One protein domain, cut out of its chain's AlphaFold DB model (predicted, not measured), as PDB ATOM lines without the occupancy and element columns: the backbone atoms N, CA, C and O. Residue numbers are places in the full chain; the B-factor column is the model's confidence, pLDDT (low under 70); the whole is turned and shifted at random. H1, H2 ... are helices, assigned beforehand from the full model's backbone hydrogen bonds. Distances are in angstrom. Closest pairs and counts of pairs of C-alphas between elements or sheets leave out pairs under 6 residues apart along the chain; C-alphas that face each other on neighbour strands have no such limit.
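What this domain is: This is residues 2 to 72 of the 111 residues of the protein "NnrU domain-containing protein" of Nymphaea colorata (UniProt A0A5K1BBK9). The long helix H2 forms one side of a flat, open frame: H1 folds back beside its residues 20 to 31 as a helical hairpin, and short H3 turns back at its other end, followed by a small H4 that touches no helix. The printed part has 71 residues, with four named helices in the order H1, H2, H3, H4 and no named strand, all helix in class. It is loose, with a radius of gyration of the C-alphas of 15.7 A and spans of 44 by 29 by 12 A.

Where its parts are: H2 takes residues 18 to 46, 41.7 A long. H1 takes residues 2 to 15, 20.1 A, from C-alpha 2 at (34.263, 5.034, 22.917). H3 takes residues 48 to 55, 10.4 A. H4, residues 63 to 66, 5.1 A, ends at (34.402, 5.952, 5.145).

How they stand to each other: H2 touches H1 with residues 20 to 31 alone, at a shallow tilt of 4 degrees, opposite ways; the closest C-alphas, of Cys 8 and Ser 24, are 5.0 A apart. H2 and H3 only just touch, with 3 pairs of C-alphas within 8 A, and only at the corner, closest at Ala 43 and Phe 50, 5.6 A, at a steep tilt of 39 degrees. H3 and H4 are apart. In H1, H2 and H3 every O i to N i+4 pair is within hydrogen-bond range; H4 is too short for one.

The domain as a whole: The farthest C-alphas, of Asn 17 and Glu 48, are 45.0 A apart. The printed part has no cut and no long link, and no printed residue is under 70 in pLDDT.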
ATOM      1  N   VAL A   2      35.006   3.943  23.598       91.12
ATOM      2  CA  VAL A   2      34.263   5.034  22.917       91.12
ATOM      3  C   VAL A   2      32.900   5.314  23.556       91.12
ATOM      4  O   VAL A   2      32.639   6.433  23.984       91.12
ATOM      5  N   GLY A   3      32.069   4.277  23.716       92.81
ATOM      6  CA  GLY A   3      30.772   4.410  24.389       92.81
ATOM      7  C   GLY A   3      30.890   4.894  25.836       92.81
ATOM      8  O   GLY A   3      30.072   5.689  26.277       92.81
ATOM      9  N   GLN A   4      31.954   4.503  26.548       95.12
ATOM     10  CA  GLN A   4      32.201   4.969  27.913       95.12
ATOM     11  C   GLN A   4      32.519   6.464  27.959       95.12
ATOM     12  O   GLN A   4      32.046   7.153  28.855       95.12
ATOM     13  N   VAL A   5      33.300   6.979  27.006       94.94
ATOM     14  CA  VAL A   5      33.582   8.419  26.929       94.94
ATOM     15  C   VAL A   5      32.304   9.198  26.670       94.94
ATOM     16  O   VAL A   5      32.016  10.133  27.409       94.94
ATOM     17  N   VAL A   6      31.509   8.783  25.679       95.25
ATOM     18  CA  VAL A   6      30.227   9.435  25.367       95.25
ATOM     19  C   VAL A   6      29.294   9.405  26.582       95.25
ATOM     20  O   VAL A   6      28.703  10.423  26.930       95.25
ATOM     21  N   TRP A   7      29.224   8.269  27.279       95.75
ATOM     22  CA  TRP A   7      28.448   8.117  28.508       95.75
ATOM     23  C   TRP A   7      28.910   9.071  29.615       95.75
ATOM     24  O   TRP A   7      28.093   9.792  30.186       95.75
ATOM     25  N   CYS A   8      30.215   9.100  29.900       97.19
ATOM     26  CA  CYS A   8      30.812   9.984  30.900       97.19
ATOM     27  C   CYS A   8      30.566  11.464  30.572       97.19
ATOM     28  O   CYS A   8      30.236  12.243  31.465       97.19
ATOM     29  N   MET A   9      30.674  11.852  29.296       96.31
ATOM     30  CA  MET A   9      30.371  13.214  28.851       96.31
ATOM     31  C   MET A   9      28.901  13.563  29.090       96.31
ATOM     32  O   MET A   9      28.618  14.596  29.692       96.31
ATOM     33  N   ALA A  10      27.974  12.689  28.689       96.69
ATOM     34  CA  ALA A  10      26.545  12.906  28.895       96.69
ATOM     35  C   ALA A  10      26.196  13.059  30.385       96.69
ATOM     36  O   ALA A  10      25.493  13.993  30.757       96.69
ATOM     37  N   HIS A  11      26.744  12.202  31.252       94.56
ATOM     38  CA  HIS A  11      26.489  12.262  32.695       94.56
ATOM     39  C   HIS A  11      27.116  13.487  33.350       94.56
ATOM     40  O   HIS A  11      26.496  14.106  34.211       94.56
ATOM     41  N   THR A  12      28.323  13.868  32.929       96.75
ATOM     42  CA  THR A  12      28.970  15.085  33.429       96.75
ATOM     43  C   THR A  12      28.145  16.318  33.069       96.75
ATOM     44  O   THR A  12      27.920  17.158  33.934       96.75
ATOM     45  N   LEU A  13      27.656  16.409  31.828       96.44
ATOM     46  CA  LEU A  13      26.825  17.528  31.371       96.44
ATOM     47  C   LEU A  13      25.447  17.550  32.042       96.44
ATOM     48  O   LEU A  13      24.955  18.624  32.371       96.44
ATOM     49  N   TRP A  14      24.838  16.383  32.260       96.62
ATOM     50  CA  TRP A  14      23.529  16.265  32.903       96.62
ATOM     51  C   TRP A  14      23.570  16.589  34.402       96.62
ATOM     52  O   TRP A  14      22.705  17.298  34.904       96.62
ATOM     53  N   ILE A  15      24.566  16.068  35.128       96.94
ATOM     54  CA  ILE A  15      24.674  16.228  36.587       96.94
ATOM     55  C   ILE A  15      25.347  17.561  36.954       96.94
ATOM     56  O   ILE A  15      24.966  18.195  37.935       96.94
ATOM     57  N   GLY A  16      26.363  17.983  36.195       95.38
ATOM     58  CA  GLY A  16      26.943  19.325  36.287       95.38
ATOM     59  C   GLY A  16      27.766  19.636  37.543       95.38
ATOM     60  O   GLY A  16      27.906  20.808  37.883       95.38
ATOM     61  N   ASN A  17      28.318  18.636  38.246       97.12
ATOM     62  CA  ASN A  17      29.127  18.862  39.454       97.12
ATOM     63  C   ASN A  17      30.542  18.260  39.389       97.12
ATOM     64  O   ASN A  17      30.853  17.398  38.563       97.12
ATOM     65  N   SER A  18      31.413  18.726  40.290       97.44
ATOM     66  CA  SER A  18      32.829  18.345  40.335       97.44
ATOM     67  C   SER A  18      33.055  16.867  40.664       97.44
ATOM     68  O   SER A  18      33.996  16.271  40.142       97.44
ATOM     69  N   VAL A  19      32.185  16.249  41.467       97.50
ATOM     70  CA  VAL A  19      32.264  14.817  41.797       97.50
ATOM     71  C   VAL A  19      31.975  13.968  40.560       97.50
ATOM     72  O   VAL A  19      32.733  13.047  40.257       97.50
ATOM     73  N   ALA A  20      30.925  14.301  39.805       97.19
ATOM     74  CA  ALA A  20      30.567  13.623  38.562       97.19
ATOM     75  C   ALA A  20      31.666  13.767  37.502       97.19
ATOM     76  O   ALA A  20      31.986  12.792  36.815       97.19
ATOM     77  N   LEU A  21      32.289  14.947  37.406       97.75
ATOM     78  CA  LEU A  21      33.442  15.171  36.536       97.75
ATOM     79  C   LEU A  21      34.636  14.295  36.950       97.75
ATOM     80  O   LEU A  21      35.191  13.583  36.112       97.75
ATOM     81  N   ALA A  22      35.013  14.300  38.232       98.25
ATOM     82  CA  ALA A  22      36.138  13.510  38.734       98.25
ATOM     83  C   ALA A  22      35.923  12.000  38.523       98.25
ATOM     84  O   ALA A  22      36.811  11.308  38.016       98.25
ATOM     85  N   ALA A  23      34.725  11.498  38.836       97.44
ATOM     86  CA  ALA A  23      34.350  10.107  38.595       97.44
ATOM     87  C   ALA A  23      34.402   9.758  37.099       97.44
ATOM     88  O   ALA A  23      34.941   8.716  36.721       97.44
ATOM     89  N   SER A  24      33.907  10.653  36.240       98.00
ATOM     90  CA  SER A  24      33.934  10.483  34.786       98.00
ATOM     91  C   SER A  24      35.358  10.385  34.243       98.00
ATOM     92  O   SER A  24      35.640   9.485  33.450       98.00
ATOM     93  N   VAL A  25      36.273  11.244  34.704       98.06
ATOM     94  CA  VAL A  25      37.697  11.185  34.331       98.06
ATOM     95  C   VAL A  25      38.325   9.863  34.773       98.06
ATOM     96  O   VAL A  25      38.967   9.196  33.959       98.06
ATOM     97  N   GLY A  26      38.102   9.445  36.022       98.06
ATOM     98  CA  GLY A  26      38.615   8.171  36.532       98.06
ATOM     99  C   GLY A  26      38.126   6.974  35.710       98.06
ATOM    100  O   GLY A  26      38.912   6.102  35.332       98.06
ATOM    101  N   LEU A  27      36.841   6.965  35.353       97.69
ATOM    102  CA  LEU A  27      36.242   5.888  34.572       97.69
ATOM    103  C   LEU A  27      36.757   5.859  33.126       97.69
ATOM    104  O   LEU A  27      37.018   4.776  32.591       97.69
ATOM    105  N   ILE A  28      36.963   7.024  32.504       97.81
ATOM    106  CA  ILE A  28      37.596   7.129  31.180       97.81
ATOM    107  C   ILE A  28      39.029   6.592  31.235       97.81
ATOM    108  O   ILE A  28      39.393   5.759  30.402       97.81
ATOM    109  N   ALA A  29      39.822   7.010  32.225       97.81
ATOM    110  CA  ALA A  29      41.202   6.557  32.396       97.81
ATOM    111  C   ALA A  29      41.284   5.032  32.573       97.81
ATOM    112  O   ALA A  29      42.070   4.369  31.891       97.81
ATOM    113  N   HIS A  30      40.413   4.459  33.408       97.44
ATOM    114  CA  HIS A  30      40.313   3.011  33.591       97.44
ATOM    115  C   HIS A  30      40.044   2.276  32.267       97.44
ATOM    116  O   HIS A  30      40.696   1.278  31.958       97.44
ATOM    117  N   HIS A  31      39.130   2.790  31.441       97.06
ATOM    118  CA  HIS A  31      38.791   2.167  30.161       97.06
ATOM    119  C   HIS A  31      39.868   2.351  29.087       97.06
ATOM    120  O   HIS A  31      40.044   1.458  28.257       97.06
ATOM    121  N   LEU A  32      40.585   3.477  29.088       95.94
ATOM    122  CA  LEU A  32      41.753   3.683  28.229       95.94
ATOM    123  C   LEU A  32      42.839   2.655  28.548       95.94
ATOM    124  O   LEU A  32      43.320   1.967  27.646       95.94
ATOM    125  N   PHE A  33      43.155   2.490  29.834       96.94
ATOM    126  CA  PHE A  33      44.102   1.477  30.290       96.94
ATOM    127  C   PHE A  33      43.639   0.058  29.930       96.94
ATOM    128  O   PHE A  33      44.416  -0.737  29.397       96.94
ATOM    129  N   GLY A  34      42.361  -0.249  30.167       96.94
ATOM    130  CA  GLY A  34      41.775  -1.553  29.863       96.94
ATOM    131  C   GLY A  34      41.868  -1.919  28.380       96.94
ATOM    132  O   GLY A  34      42.283  -3.031  28.054       96.94
ATOM    133  N   VAL A  35      41.546  -0.985  27.478       96.00
ATOM    134  CA  VAL A  35      41.640  -1.227  26.028       96.00
ATOM    135  C   VAL A  35      43.092  -1.356  25.576       96.00
ATOM    136  O   VAL A  35      43.395  -2.288  24.839       96.00
ATOM    137  N   TRP A  36      44.005  -0.508  26.059       96.44
ATOM    138  CA  TRP A  36      45.431  -0.634  25.731       96.44
ATOM    139  C   TRP A  36      46.004  -1.995  26.150       96.44
ATOM    140  O   TRP A  36      46.646  -2.682  25.353       96.44
ATOM    141  N   ASN A  37      45.748  -2.419  27.391       98.00
ATOM    142  CA  ASN A  37      46.241  -3.708  27.869       98.00
ATOM    143  C   ASN A  37      45.546  -4.877  27.148       98.00
ATOM    144  O   ASN A  37      46.167  -5.913  26.906       98.00
ATOM    145  N   GLY A  38      44.273  -4.709  26.776       97.19
ATOM    146  CA  GLY A  38      43.533  -5.636  25.924       97.19
ATOM    147  C   GLY A  38      44.216  -5.836  24.572       97.19
ATOM    148  O   GLY A  38      44.576  -6.965  24.242       97.19
ATOM    149  N   ASP A  39      44.480  -4.745  23.853       96.94
ATOM    150  CA  ASP A  39      45.210  -4.737  22.581       96.94
ATOM    151  C   ASP A  39      46.575  -5.417  22.713       96.94
ATOM    152  O   ASP A  39      46.916  -6.287  21.916       96.94
ATOM    153  N   ARG A  40      47.340  -5.083  23.761       97.81
ATOM    154  CA  ARG A  40      48.657  -5.685  24.015       97.81
ATOM    155  C   ARG A  40      48.573  -7.204  24.182       97.81
ATOM    156  O   ARG A  40      49.396  -7.936  23.635       97.81
ATOM    157  N   ARG A  41      47.584  -7.690  24.941       98.25
ATOM    158  CA  ARG A  41      47.364  -9.129  25.166       98.25
ATOM    159  C   ARG A  41      46.889  -9.843  23.903       98.25
ATOM    160  O   ARG A  41      47.307 -10.973  23.666       98.25
ATOM    161  N   LEU A  42      46.022  -9.208  23.115       97.94
ATOM    162  CA  LEU A  42      45.524  -9.770  21.860       97.94
ATOM    163  C   LEU A  42      46.630  -9.841  20.804       97.94
ATOM    164  O   LEU A  42      46.787 -10.892  20.188       97.94
ATOM    165  N   ALA A  43      47.446  -8.794  20.673       97.44
ATOM    166  CA  ALA A  43      48.616  -8.789  19.800       97.44
ATOM    167  C   ALA A  43      49.602  -9.907  20.173       97.44
ATOM    168  O   ALA A  43      50.011 -10.680  19.315       97.44
ATOM    169  N   ALA A  44      49.915 -10.067  21.465       98.06
ATOM    170  CA  ALA A  44      50.805 -11.135  21.925       98.06
ATOM    171  C   ALA A  44      50.250 -12.549  21.664       98.06
ATOM    172  O   ALA A  44      51.019 -13.482  21.455       98.06
ATOM    173  N   ARG A  45      48.922 -12.723  21.696       98.31
ATOM    174  CA  ARG A  45      48.271 -14.032  21.524       98.31
ATOM    175  C   ARG A  45      48.038 -14.410  20.062       98.31
ATOM    176  O   ARG A  45      48.110 -15.591  19.737       98.31
ATOM    177  N   TYR A  46      47.692 -13.442  19.220       98.19
ATOM    178  CA  TYR A  46      47.212 -13.687  17.857       98.19
ATOM    179  C   TYR A  46      48.133 -13.121  16.766       98.19
ATOM    180  O   TYR A  46      47.916 -13.424  15.595       98.19
ATOM    181  N   GLY A  47      49.157 -12.339  17.126       97.31
ATOM    182  CA  GLY A  47      50.155 -11.804  16.197       97.31
ATOM    183  C   GLY A  47      49.522 -11.082  15.008       97.31
ATOM    184  O   GLY A  47      48.604 -10.279  15.170       97.31
ATOM    185  N   GLU A  48      49.962 -11.443  13.804       97.31
ATOM    186  CA  GLU A  48      49.500 -10.851  12.545       97.31
ATOM    187  C   GLU A  48      47.972 -10.913  12.369       97.31
ATOM    188  O   GLU A  48      47.364  -9.980  11.846       97.31
ATOM    189  N   ALA A  49      47.311 -11.967  12.866       97.69
ATOM    190  CA  ALA A  49      45.857 -12.076  12.768       97.69
ATOM    191  C   ALA A  49      45.142 -10.934  13.513       97.69
ATOM    192  O   ALA A  49      44.102 -10.450  13.057       97.69
ATOM    193  N   PHE A  50      45.706 -10.466  14.632       97.81
ATOM    194  CA  PHE A  50      45.193  -9.292  15.335       97.81
ATOM    195  C   PHE A  50      45.446  -8.004  14.543       97.81
ATOM    196  O   PHE A  50      44.532  -7.186  14.417       97.81
ATOM    197  N   ASP A  51      46.630  -7.844  13.952       96.19
ATOM    198  CA  ASP A  51      46.984  -6.648  13.176       96.19
ATOM    199  C   ASP A  51      46.103  -6.480  11.928       96.19
ATOM    200  O   ASP A  51      45.666  -5.369  11.601       96.19
ATOM    201  N   VAL A  52      45.734  -7.585  11.271       96.38
ATOM    202  CA  VAL A  52      44.780  -7.574  10.149       96.38
ATOM    203  C   VAL A  52      43.403  -7.068  10.587       96.38
ATOM    204  O   VAL A  52      42.783  -6.276   9.876       96.38
ATOM    205  N   VAL A  53      42.911  -7.477  11.759       95.19
ATOM    206  CA  VAL A  53      41.621  -6.992  12.282       95.19
ATOM    207  C   VAL A  53      41.726  -5.528  12.713       95.19
ATOM    208  O   VAL A  53      40.867  -4.709  12.372       95.19
ATOM    209  N   LYS A  54      42.801  -5.168  13.416       95.25
ATOM    210  CA  LYS A  54      43.049  -3.804  13.892       95.25
ATOM    211  C   LYS A  54      43.145  -2.803  12.739       95.25
ATOM    212  O   LYS A  54      42.512  -1.753  12.792       95.25
ATOM    213  N   SER A  55      43.853  -3.145  11.661       95.50
ATOM    214  CA  SER A  55      43.996  -2.275  10.481       95.50
ATOM    215  C   SER A  55      42.670  -1.985   9.763       95.50
ATOM    216  O   SER A  55      42.520  -0.929   9.146       95.50
ATOM    217  N   ARG A  56      41.674  -2.870   9.884       95.88
ATOM    218  CA  ARG A  56      40.356  -2.725   9.247       95.88
ATOM    219  C   ARG A  56      39.305  -2.057  10.129       95.88
ATOM    220  O   ARG A  56      38.206  -1.817   9.653       95.88
ATOM    221  N   THR A  57      39.612  -1.750  11.388       95.19
ATOM    222  CA  THR A  57      38.648  -1.200  12.360       95.19
ATOM    223  C   THR A  57      39.028   0.215  12.804       95.19
ATOM    224  O   THR A  57      40.082   0.739  12.443       95.19
ATOM    225  N   SER A  58      38.142   0.901  13.534       94.31
ATOM    226  CA  SER A  58      38.414   2.240  14.069       94.31
ATOM    227  C   SER A  58      37.748   2.452  15.424       94.31
ATOM    228  O   SER A  58      36.668   1.923  15.682       94.31
ATOM    229  N   ILE A  59      38.380   3.271  16.266       92.25
ATOM    230  CA  ILE A  59      37.773   3.801  17.494       92.25
ATOM    231  C   ILE A  59      36.829   4.977  17.206       92.25
ATOM    232  O   ILE A  59      35.982   5.301  18.027       92.25
ATOM    233  N   LEU A  60      36.954   5.628  16.048       92.00
ATOM    234  CA  LEU A  60      36.005   6.652  15.627       92.00
ATOM    235  C   LEU A  60      34.839   5.968  14.901       92.00
ATOM    236  O   LEU A  60      35.090   5.254  13.922       92.00
ATOM    237  N   PRO A  61      33.583   6.157  15.354       90.06
ATOM    238  CA  PRO A  61      32.423   5.564  14.702       90.06
ATOM    239  C   PRO A  61      32.407   5.852  13.198       90.06
ATOM    240  O   PRO A  61      32.680   6.970  12.772       90.06
ATOM    241  N   PHE A  62      32.113   4.825  12.398       91.81
ATOM    242  CA  PHE A  62      32.032   4.854  10.926       91.81
ATOM    243  C   PHE A  62      33.320   5.192  10.156       91.81
ATOM    244  O   PHE A  62      33.368   4.927   8.957       91.81
ATOM    245  N   ALA A  63      34.383   5.676  10.802       95.81
ATOM    246  CA  ALA A  63      35.603   6.111  10.115       95.81
ATOM    247  C   ALA A  63      36.225   5.013   9.234       95.81
ATOM    248  O   ALA A  63      36.531   5.258   8.078       95.81
ATOM    249  N   ALA A  64      36.316   3.768   9.717       96.62
ATOM    250  CA  ALA A  64      36.864   2.671   8.910       96.62
ATOM    251  C   ALA A  64      36.018   2.333   7.666       96.62
ATOM    252  O   ALA A  64      36.555   1.808   6.690       96.62
ATOM    253  N   ILE A  65      34.713   2.623   7.699       95.75
ATOM    254  CA  ILE A  65      33.810   2.427   6.558       95.75
ATOM    255  C   ILE A  65      34.043   3.532   5.531       95.75
ATOM    256  O   ILE A  65      34.199   3.239   4.348       95.75
ATOM    257  N   VAL A  66      34.120   4.783   5.993       96.50
ATOM    258  CA  VAL A  66      34.402   5.952   5.145       96.50
ATOM    259  C   VAL A  66      35.782   5.835   4.491       96.50
ATOM    260  O   VAL A  66      35.904   6.051   3.291       96.50
ATOM    261  N   ASP A  67      36.792   5.386   5.242       95.81
ATOM    262  CA  ASP A  67      38.151   5.129   4.744       95.81
ATOM    263  C   ASP A  67      38.230   3.938   3.762       95.81
ATOM    264  O   ASP A  67      39.294   3.642   3.220       95.81
ATOM    265  N   GLY A  68      37.152   3.164   3.592       95.44
ATOM    266  CA  GLY A  68      37.122   1.962   2.752       95.44
ATOM    267  C   GLY A  68      37.875   0.748   3.315       95.44
ATOM    268  O   GLY A  68      37.875  -0.316   2.685       95.44
ATOM    269  N   ARG A  69      38.477   0.868   4.507       96.06
ATOM    270  CA  ARG A  69      39.164  -0.224   5.226       96.06
ATOM    271  C   ARG A  69      38.187  -1.317   5.666       96.06
ATOM    272  O   ARG A  69      38.536  -2.498   5.663       96.06
ATOM    273  N   GLN A  70      36.953  -0.928   5.985       95.38
ATOM    274  CA  GLN A  70      35.843  -1.814   6.315       95.38
ATOM    275  C   GLN A  70      34.737  -1.699   5.264       95.38
ATOM    276  O   GLN A  70      34.041  -0.692   5.180       95.38
ATOM    277  N   LYS A  71      34.529  -2.757   4.477       93.75
ATOM    278  CA  LYS A  71      33.438  -2.820   3.496       93.75
ATOM    279  C   LYS A  71      32.238  -3.533   4.102       93.75
ATOM    280  O   LYS A  71      32.373  -4.643   4.613       93.75
ATOM    281  N   LEU A  72      31.072  -2.899   4.039       92.25
ATOM    282  CA  LEU A  72      29.825  -3.522   4.468       92.25
ATOM    283  C   LEU A  72      29.394  -4.595   3.450       92.25
ATOM    284  O   LEU A  72      29.546  -4.382   2.243       92.25
TER     285      LEU A  72